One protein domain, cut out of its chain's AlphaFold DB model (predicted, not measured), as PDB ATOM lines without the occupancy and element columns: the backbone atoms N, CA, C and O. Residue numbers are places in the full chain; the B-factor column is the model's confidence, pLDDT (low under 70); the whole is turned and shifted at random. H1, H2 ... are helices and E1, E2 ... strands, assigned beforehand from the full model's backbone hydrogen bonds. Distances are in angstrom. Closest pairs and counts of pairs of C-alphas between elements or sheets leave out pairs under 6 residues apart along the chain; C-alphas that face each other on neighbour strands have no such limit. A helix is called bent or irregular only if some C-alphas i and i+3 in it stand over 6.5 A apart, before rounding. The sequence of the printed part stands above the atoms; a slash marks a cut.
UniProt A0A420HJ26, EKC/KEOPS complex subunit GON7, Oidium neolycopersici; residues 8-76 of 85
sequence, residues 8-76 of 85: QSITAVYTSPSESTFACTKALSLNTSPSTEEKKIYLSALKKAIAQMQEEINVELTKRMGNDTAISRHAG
ATOM      1  N   GLN A   8     197.604 128.515 164.059       74.56
ATOM      2  CA  GLN A   8     198.037 129.332 165.187       74.56
ATOM      3  C   GLN A   8     196.796 129.871 165.887       74.56
ATOM      4  O   GLN A   8     195.899 130.400 165.237       74.56
ATOM      5  N   SER A   9     196.715 129.748 167.207       79.25
ATOM      6  CA  SER A   9     195.594 130.286 167.977       79.25
ATOM      7  C   SER A   9     196.037 131.415 168.889       79.25
ATOM      8  O   SER A   9     197.114 131.363 169.483       79.25
ATOM      9  N   ILE A  10     195.173 132.412 169.029       80.81
ATOM     10  CA  ILE A  10     195.283 133.454 170.042       80.81
ATOM     11  C   ILE A  10     194.312 133.098 171.154       80.81
ATOM     12  O   ILE A  10     193.136 132.854 170.884       80.81
ATOM     13  N   THR A  11     194.805 133.095 172.386       82.88
ATOM     14  CA  THR A  11     194.006 132.772 173.564       82.88
ATOM     15  C   THR A  11     194.171 133.875 174.595       82.88
ATOM     16  O   THR A  11     195.293 134.235 174.945       82.88
ATOM     17  N   ALA A  12     193.054 134.390 175.095       82.25
ATOM     18  CA  ALA A  12     192.999 135.291 176.236       82.25
ATOM     19  C   ALA A  12     192.167 134.635 177.338       82.25
ATOM     20  O   ALA A  12     191.059 134.169 177.081       82.25
ATOM     21  N   VAL A  13     192.702 134.588 178.559       84.06
ATOM     22  CA  VAL A  13     192.023 134.013 179.725       84.06
ATOM     23  C   VAL A  13     191.953 135.071 180.813       84.06
ATOM     24  O   VAL A  13     192.974 135.625 181.214       84.06
ATOM     25  N   TYR A  14     190.744 135.346 181.279       80.50
ATOM     26  CA  TYR A  14     190.464 136.215 182.408       80.50
ATOM     27  C   TYR A  14     190.038 135.369 183.606       80.50
ATOM     28  O   TYR A  14     189.034 134.658 183.548       80.50
ATOM     29  N   THR A  15     190.796 135.465 184.695       80.81
ATOM     30  CA  THR A  15     190.525 134.795 185.972       80.81
ATOM     31  C   THR A  15     190.231 135.835 187.044       80.81
ATOM     32  O   THR A  15     191.010 136.777 187.204       80.81
ATOM     33  N   SER A  16     189.157 135.643 187.806       72.94
ATOM     34  CA  SER A  16     188.810 136.479 188.958       72.94
ATOM     35  C   SER A  16     188.579 135.600 190.195       72.94
ATOM     36  O   SER A  16     188.099 134.479 190.044       72.94
ATOM     37  N   PRO A  17     188.905 136.072 191.414       75.19
ATOM     38  CA  PRO A  17     188.584 135.358 192.654       75.19
ATOM     39  C   PRO A  17     187.079 135.282 192.943       75.19
ATOM     40  O   PRO A  17     186.631 134.366 193.626       75.19
ATOM     41  N   SER A  18     186.320 136.263 192.453       68.38
ATOM     42  CA  SER A  18     184.899 136.454 192.777       68.38
ATOM     43  C   SER A  18     183.974 136.094 191.618       68.38
ATOM     44  O   SER A  18     182.799 135.825 191.831       68.38
ATOM     45  N   GLU A  19     184.506 136.071 190.396       67.69
ATOM     46  CA  GLU A  19     183.738 135.929 189.160       67.69
ATOM     47  C   GLU A  19     184.218 134.743 188.323       67.69
ATOM     48  O   GLU A  19     185.379 134.335 188.378       67.69
ATOM     49  N   SER A  20     183.323 134.214 187.488       74.19
ATOM     50  CA  SER A  20     183.612 133.039 186.656       74.19
ATOM     51  C   SER A  20     184.710 133.318 185.626       74.19
ATOM     52  O   SER A  20     184.681 134.335 184.927       74.19
ATOM     53  N   THR A  21     185.660 132.391 185.481       82.38
ATOM     54  CA  THR A  21     186.720 132.466 184.464       82.38
ATOM     55  C   THR A  21     186.125 132.594 183.063       82.38
ATOM     56  O   THR A  21     185.228 131.840 182.686       82.38
ATOM     57  N   PHE A  22     186.641 133.535 182.278       81.19
ATOM     58  CA  PHE A  22     186.281 133.721 180.873       81.19
ATOM     59  C   PHE A  22     187.497 133.444 179.995       81.19
ATOM     60  O   PHE A  22     188.603 133.876 180.312       81.19
ATOM     61  N   ALA A  23     187.306 132.732 178.887       83.12
ATOM     62  CA  ALA A  23     188.359 132.477 177.916       83.12
ATOM     63  C   ALA A  23     187.850 132.778 176.506       83.12
ATOM     64  O   ALA A  23     186.804 132.272 176.102       83.12
ATOM     65  N   CYS A  24     188.615 133.563 175.751       80.75
ATOM     66  CA  CYS A  24     188.393 133.781 174.328       80.75
ATOM     67  C   CYS A  24     189.537 133.127 173.552       80.75
ATOM     68  O   CYS A  24     190.709 133.433 173.782       80.75
ATOM     69  N   THR A  25     189.196 132.211 172.644       84.12
ATOM     70  CA  THR A  25     190.157 131.511 171.786       84.12
ATOM     71  C   THR A  25     189.785 131.741 170.333       84.12
ATOM     72  O   THR A  25     188.656 131.468 169.925       84.12
ATOM     73  N   LYS A  26     190.748 132.190 169.529       82.94
ATOM     74  CA  LYS A  26     190.564 132.427 168.097       82.94
ATOM     75  C   LYS A  26     191.658 131.733 167.308       82.94
ATOM     76  O   LYS A  26     192.836 132.036 167.473       82.94
ATOM     77  N   ALA A  27     191.268 130.791 166.459       80.56
ATOM     78  CA  ALA A  27     192.186 130.094 165.570       80.56
ATOM     79  C   ALA A  27     192.369 130.878 164.265       80.56
ATOM     80  O   ALA A  27     191.402 131.355 163.670       80.56
ATOM     81  N   LEU A  28     193.613 130.989 163.817       78.88
ATOM     82  CA  LEU A  28     194.011 131.566 162.545       78.88
ATOM     83  C   LEU A  28     194.871 130.543 161.807       78.88
ATOM     84  O   LEU A  28     195.917 130.104 162.284       78.88
ATOM     85  N   SER A  29     194.423 130.152 160.624       74.00
ATOM     86  CA  SER A  29     195.158 129.211 159.786       74.00
ATOM     87  C   SER A  29     196.154 129.962 158.911       74.00
ATOM     88  O   SER A  29     195.802 130.961 158.280       74.00
ATOM     89  N   LEU A  30     197.390 129.468 158.852       68.62
ATOM     90  CA  LEU A  30     198.399 129.950 157.916       68.62
ATOM     91  C   LEU A  30     199.028 128.764 157.189       68.62
ATOM     92  O   LEU A  30     199.383 127.763 157.805       68.62
ATOM     93  N   ASN A  31     199.185 128.887 155.873       68.31
ATOM     94  CA  ASN A  31     199.916 127.905 155.076       68.31
ATOM     95  C   ASN A  31     201.380 127.807 155.550       68.31
ATOM     96  O   ASN A  31     201.949 128.785 156.029       68.31
ATOM     97  N   THR A  32     202.008 126.636 155.408       66.12
ATOM     98  CA  THR A  32     203.396 126.382 155.854       66.12
ATOM     99  C   THR A  32     204.445 127.227 155.129       66.12
ATOM    100  O   THR A  32     205.481 127.537 155.710       66.12
ATOM    101  N   SER A  33     204.162 127.639 153.890       70.94
ATOM    102  CA  SER A  33     205.021 128.501 153.069       70.94
ATOM    103  C   SER A  33     204.199 129.630 152.441       70.94
ATOM    104  O   SER A  33     203.912 129.583 151.245       70.94
ATOM    105  N   PRO A  34     203.773 130.635 153.227       74.50
ATOM    106  CA  PRO A  34     202.894 131.677 152.729       74.50
ATOM    107  C   PRO A  34     203.680 132.683 151.882       74.50
ATOM    108  O   PRO A  34     204.759 133.155 152.273       74.50
ATOM    109  N   SER A  35     203.112 133.050 150.738       83.25
ATOM    110  CA  SER A  35     203.552 134.182 149.924       83.25
ATOM    111  C   SER A  35     203.446 135.502 150.699       83.25
ATOM    112  O   SER A  35     202.775 135.607 151.730       83.25
ATOM    113  N   THR A  36     204.104 136.554 150.210       86.69
ATOM    114  CA  THR A  36     204.026 137.892 150.823       86.69
ATOM    115  C   THR A  36     202.585 138.415 150.885       86.69
ATOM    116  O   THR A  36     202.224 139.088 151.852       86.69
ATOM    117  N   GLU A  37     201.752 138.072 149.900       84.19
ATOM    118  CA  GLU A  37     200.329 138.428 149.858       84.19
ATOM    119  C   GLU A  37     199.546 137.704 150.966       84.19
ATOM    120  O   GLU A  37     198.864 138.338 151.771       84.19
ATOM    121  N   GLU A  38     199.729 136.385 151.093       78.69
ATOM    122  CA  GLU A  38     199.100 135.577 152.148       78.69
ATOM    123  C   GLU A  38     199.542 136.019 153.548       78.69
ATOM    124  O   GLU A  38     198.724 136.068 154.466       78.69
ATOM    125  N   LYS A  39     200.806 136.431 153.717       82.00
ATOM    126  CA  LYS A  39     201.298 137.022 154.972       82.00
ATOM    127  C   LYS A  39     200.579 138.327 155.308       82.00
ATOM    128  O   LYS A  39     200.200 138.524 156.460       82.00
ATOM    129  N   LYS A  40     200.371 139.218 154.331       86.56
ATOM    130  CA  LYS A  40     199.620 140.468 154.551       86.56
ATOM    131  C   LYS A  40     198.170 140.184 154.933       86.56
ATOM    132  O   LYS A  40     197.667 140.791 155.879       86.56
ATOM    133  N   ILE A  41     197.522 139.246 154.245       85.25
ATOM    134  CA  ILE A  41     196.146 138.833 154.547       85.25
ATOM    135  C   ILE A  41     196.072 138.275 155.969       85.25
ATOM    136  O   ILE A  41     195.249 138.747 156.755       85.25
ATOM    137  N   TYR A  42     196.981 137.364 156.327       83.38
ATOM    138  CA  TYR A  42     197.075 136.785 157.665       83.38
ATOM    139  C   TYR A  42     197.287 137.845 158.745       83.38
ATOM    140  O   TYR A  42     196.558 137.858 159.728       83.38
ATOM    141  N   LEU A  43     198.222 138.779 158.555       87.25
ATOM    142  CA  LEU A  43     198.458 139.857 159.520       87.25
ATOM    143  C   LEU A  43     197.249 140.793 159.647       87.25
ATOM    144  O   LEU A  43     196.942 141.258 160.746       87.25
ATOM    145  N   SER A  44     196.524 141.045 158.553       86.56
ATOM    146  CA  SER A  44     195.281 141.819 158.608       86.56
ATOM    147  C   SER A  44     194.182 141.076 159.377       86.56
ATOM    148  O   SER A  44     193.488 141.683 160.195       86.56
ATOM    149  N   ALA A  45     194.060 139.762 159.162       84.62
ATOM    150  CA  ALA A  45     193.103 138.903 159.847       84.62
ATOM    151  C   ALA A  45     193.450 138.784 161.335       84.62
ATOM    152  O   ALA A  45     192.567 138.911 162.177       84.62
ATOM    153  N   LEU A  46     194.739 138.654 161.656       85.50
ATOM    154  CA  LEU A  46     195.281 138.669 163.009       85.50
ATOM    155  C   LEU A  46     194.936 139.975 163.725       85.50
ATOM    156  O   LEU A  46     194.381 139.951 164.820       85.50
ATOM    157  N   LYS A  47     195.190 141.119 163.087       88.69
ATOM    158  CA  LYS A  47     194.878 142.429 163.667       88.69
ATOM    159  C   LYS A  47     193.378 142.598 163.926       88.69
ATOM    160  O   LYS A  47     192.999 143.092 164.984       88.69
ATOM    161  N   LYS A  48     192.527 142.161 162.992       87.56
ATOM    162  CA  LYS A  48     191.064 142.167 163.175       87.56
ATOM    163  C   LYS A  48     190.624 141.232 164.299       87.56
ATOM    164  O   LYS A  48     189.794 141.622 165.112       87.56
ATOM    165  N   ALA A  49     191.186 140.027 164.363       85.75
ATOM    166  CA  ALA A  49     190.874 139.053 165.401       85.75
ATOM    167  C   ALA A  49     191.233 139.583 166.796       85.75
ATOM    168  O   ALA A  49     190.429 139.440 167.713       85.75
ATOM    169  N   ILE A  50     192.385 140.248 166.930       87.44
ATOM    170  CA  ILE A  50     192.808 140.905 168.173       87.44
ATOM    171  C   ILE A  50     191.857 142.046 168.543       87.44
ATOM    172  O   ILE A  50     191.422 142.108 169.685       87.44
ATOM    173  N   ALA A  51     191.502 142.918 167.593       88.06
ATOM    174  CA  ALA A  51     190.593 144.035 167.861       88.06
ATOM    175  C   ALA A  51     189.207 143.557 168.330       88.06
ATOM    176  O   ALA A  51     188.678 144.076 169.306       88.06
ATOM    177  N   GLN A  52     188.658 142.524 167.684       86.38
ATOM    178  CA  GLN A  52     187.391 141.911 168.097       86.38
ATOM    179  C   GLN A  52     187.490 141.283 169.489       86.38
ATOM    180  O   GLN A  52     186.618 141.493 170.320       86.38
ATOM    181  N   MET A  53     188.570 140.551 169.766       86.50
ATOM    182  CA  MET A  53     188.777 139.945 171.081       86.50
ATOM    183  C   MET A  53     188.914 141.009 172.178       86.50
ATOM    184  O   MET A  53     188.393 140.836 173.274       86.50
ATOM    185  N   GLN A  54     189.582 142.127 171.890       87.88
ATOM    186  CA  GLN A  54     189.670 143.258 172.811       87.88
ATOM    187  C   GLN A  54     188.290 143.868 173.087       87.88
ATOM    188  O   GLN A  54     187.983 144.183 174.234       87.88
ATOM    189  N   GLU A  55     187.459 144.025 172.057       88.62
ATOM    190  CA  GLU A  55     186.090 144.518 172.205       88.62
ATOM    191  C   GLU A  55     185.233 143.565 173.051       88.62
ATOM    192  O   GLU A  55     184.608 144.010 174.011       88.62
ATOM    193  N   GLU A  56     185.279 142.259 172.775       85.62
ATOM    194  CA  GLU A  56     184.580 141.230 173.560       85.62
ATOM    195  C   GLU A  56     184.991 141.263 175.040       85.62
ATOM    196  O   GLU A  56     184.131 141.278 175.922       85.62
ATOM    197  N   ILE A  57     186.297 141.340 175.319       86.69
ATOM    198  CA  ILE A  57     186.821 141.439 176.688       86.69
ATOM    199  C   ILE A  57     186.330 142.724 177.362       86.69
ATOM    200  O   ILE A  57     185.882 142.679 178.506       86.69
ATOM    201  N   ASN A  58     186.384 143.865 176.673       87.12
ATOM    202  CA  ASN A  58     185.938 145.139 177.237       87.12
ATOM    203  C   ASN A  58     184.441 145.125 177.563       87.12
ATOM    204  O   ASN A  58     184.050 145.612 178.626       87.12
ATOM    205  N   VAL A  59     183.609 144.563 176.682       87.12
ATOM    206  CA  VAL A  59     182.164 144.425 176.913       87.12
ATOM    207  C   VAL A  59     181.902 143.536 178.126       87.12
ATOM    208  O   VAL A  59     181.134 143.923 179.008       87.12
ATOM    209  N   GLU A  60     182.566 142.385 178.209       83.56
ATOM    210  CA  GLU A  60     182.382 141.436 179.308       83.56
ATOM    211  C   GLU A  60     182.842 142.023 180.652       83.56
ATOM    212  O   GLU A  60     182.110 141.960 181.641       83.56
ATOM    213  N   LEU A  61     184.011 142.674 180.691       84.00
ATOM    214  CA  LEU A  61     184.505 143.346 181.897       84.00
ATOM    215  C   LEU A  61     183.594 144.501 182.319       84.00
ATOM    216  O   LEU A  61     183.254 144.612 183.496       84.00
ATOM    217  N   THR A  62     183.138 145.323 181.372       85.50
ATOM    218  CA  THR A  62     182.226 146.441 181.665       85.50
ATOM    219  C   THR A  62     180.892 145.936 182.214       85.50
ATOM    220  O   THR A  62     180.356 146.501 183.168       85.50
ATOM    221  N   LYS A  63     180.363 144.840 181.658       82.38
ATOM    222  CA  LYS A  63     179.139 144.200 182.150       82.38
ATOM    223  C   LYS A  63     179.300 143.710 183.589       82.38
ATOM    224  O   LYS A  63     178.417 143.957 184.410       82.38
ATOM    225  N   ARG A  64     180.422 143.057 183.906       78.62
ATOM    226  CA  ARG A  64     180.720 142.580 185.267       78.62
ATOM    227  C   ARG A  64     180.886 143.730 186.253       78.62
ATOM    228  O   ARG A  64     180.282 143.693 187.314       78.62
ATOM    229  N   MET A  65     181.560 144.812 185.860       80.50
ATOM    230  CA  MET A  65     181.628 146.036 186.671       80.50
ATOM    231  C   MET A  65     180.240 146.636 186.943       80.50
ATOM    232  O   MET A  65     179.970 147.106 188.048       80.50
ATOM    233  N   GLY A  66     179.345 146.626 185.951       72.38
ATOM    234  CA  GLY A  66     177.955 147.047 186.133       72.38
ATOM    235  C   GLY A  66     177.204 146.163 187.131       72.38
ATOM    236  O   GLY A  66     176.494 146.683 187.992       72.38
ATOM    237  N   ASN A  67     177.412 144.846 187.057       65.88
ATOM    238  CA  ASN A  67     176.847 143.879 187.995       65.88
ATOM    239  C   ASN A  67     177.365 144.102 189.428       65.88
ATOM    240  O   ASN A  67     176.565 144.233 190.351       65.88
ATOM    241  N   ASP A  68     178.675 144.277 189.604       64.62
ATOM    242  CA  ASP A  68     179.291 144.582 190.905       64.62
ATOM    243  C   ASP A  68     178.804 145.923 191.476       64.62
ATOM    244  O   ASP A  68     178.578 146.075 192.680       64.62
ATOM    245  N   THR A  69     178.575 146.914 190.610       65.56
ATOM    246  CA  THR A  69     178.012 148.211 191.017       65.56
ATOM    247  C   THR A  69     176.561 148.071 191.487       65.56
ATOM    248  O   THR A  69     176.144 148.758 192.420       65.56
ATOM    249  N   ALA A  70     175.773 147.188 190.869       62.47
ATOM    250  CA  ALA A  70     174.408 146.905 191.307       62.47
ATOM    251  C   ALA A  70     174.392 146.146 192.647       62.47
ATOM    252  O   ALA A  70     173.632 146.513 193.543       62.47
ATOM    253  N   ILE A  71     175.273 145.155 192.815       60.28
ATOM    254  CA  ILE A  71     175.398 144.375 194.057       60.28
ATOM    255  C   ILE A  71     175.863 145.263 195.221       60.28
ATOM    256  O   ILE A  71     175.251 145.243 196.287       60.28
ATOM    257  N   SER A  72     176.885 146.100 195.024       59.53
ATOM    258  CA  SER A  72     177.369 147.026 196.064       59.53
ATOM    259  C   SER A  72     176.337 148.090 196.454       59.53
ATOM    260  O   SER A  72     176.271 148.474 197.620       59.53
ATOM    261  N   ARG A  73     175.489 148.533 195.517       55.94
ATOM    262  CA  ARG A  73     174.366 149.435 195.821       55.94
ATOM    263  C   ARG A  73     173.249 148.759 196.611       55.94
ATOM    264  O   ARG A  73     172.660 149.415 197.461       55.94
ATOM    265  N   HIS A  74     172.983 147.476 196.371       50.56
ATOM    266  CA  HIS A  74     172.011 146.713 197.159       50.56
ATOM    267  C   HIS A  74     172.535 146.328 198.549       50.56
ATOM    268  O   HIS A  74     171.763 146.308 199.500       50.56
ATOM    269  N   ALA A  75     173.842 146.104 198.700       54.00
ATOM    270  CA  ALA A  75     174.462 145.813 199.996       54.00
ATOM    271  C   ALA A  75     174.558 147.036 200.938       54.00
ATOM    272  O   ALA A  75     174.933 146.885 202.095       54.00
ATOM    273  N   GLY A  76     174.236 148.247 200.460       50.53
ATOM    274  CA  GLY A  76     174.328 149.495 201.226       50.53
ATOM    275  C   GLY A  76     173.005 150.057 201.759       50.53
ATOM    276  O   GLY A  76     173.015 151.164 202.291       50.53
TER     277      GLY A  76
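This is residues 8 to 76 of the 85 residues of the protein "EKC/KEOPS complex subunit GON7" of Oidium neolycopersici (UniProt A0A420HJ26). A hairpin of two strands, E1 and E2, runs lengthwise beside one long helix, H1, and the two parts make a slender rod. The helix makes the longest axis; the hairpin packs loosely along its residues 42 to 61, residues 30 to 35 cross over from E2 to H1, and the far end of H1 sticks out with residues 69 to 76. The printed part has 69 residues, with two named strands and one named helix in the order E1, E2, H1; the sheet has the order E1 - E2 and is antiparallel, and the class is mixed, helices and strands. The whole is extended, with a radius of gyration of the C-alphas of 17.6 A and spans of 61 by 17 by 9 A.

The sheet has two strands, E1, residues 8 to 14, and E2, residues 22 to 29, which form a hairpin. They are antiparallel, with 171 degrees between their N-to-C directions. The C-alphas of Ser 9 and Ala 27 face each other at 4.2 A. N of Ile 10 and O of Lys 26 are within hydrogen-bond range at 2.8 A, and so are N of Cys 24 and O of Ala 12, also at 2.8 A. The one named helix is H1, residues 36 to 74. E2 and H1 have 5 pairs of C-alphas within 8 A, and their closest C-alphas are those of Cys 24 and Met 53, 7.0 A apart. The centres of E2 and H1 are 11.6 A apart. E1 and H1 are near each other, with 15 pairs of C-alphas within 10 A. In H1 every O i to N i+4 pair is within hydrogen-bond range, and the helix is not bent.

E2, the longest strand with 8 residues, measures 23.3 A from the C-alpha of Phe 22 to that of Ser 29. E1 measures 20.0 A and begins with C-alpha 8 at (198.037, 129.332, 165.187). H1 measures 57.0 A, from C-alpha 36 at (204.026, 137.892, 150.823) to C-alpha 74 at (172.011, 146.713, 197.159).

The two C-alphas farthest apart are those of Ser 35 and Gly 76, at 61.0 A. Residues 69 to 76, of which 69 to 74 belong to H1, stand free; the body without them spans 49 by 16 by 9 A. The printed part has no cut. The link from E1 to E2, 7 residues, and the link from E2 to H1, 6 residues, are both short. The mean pLDDT of the printed part is 78.0, and residues 18 to 19, 30 to 32 and 67 to 76 are under 70.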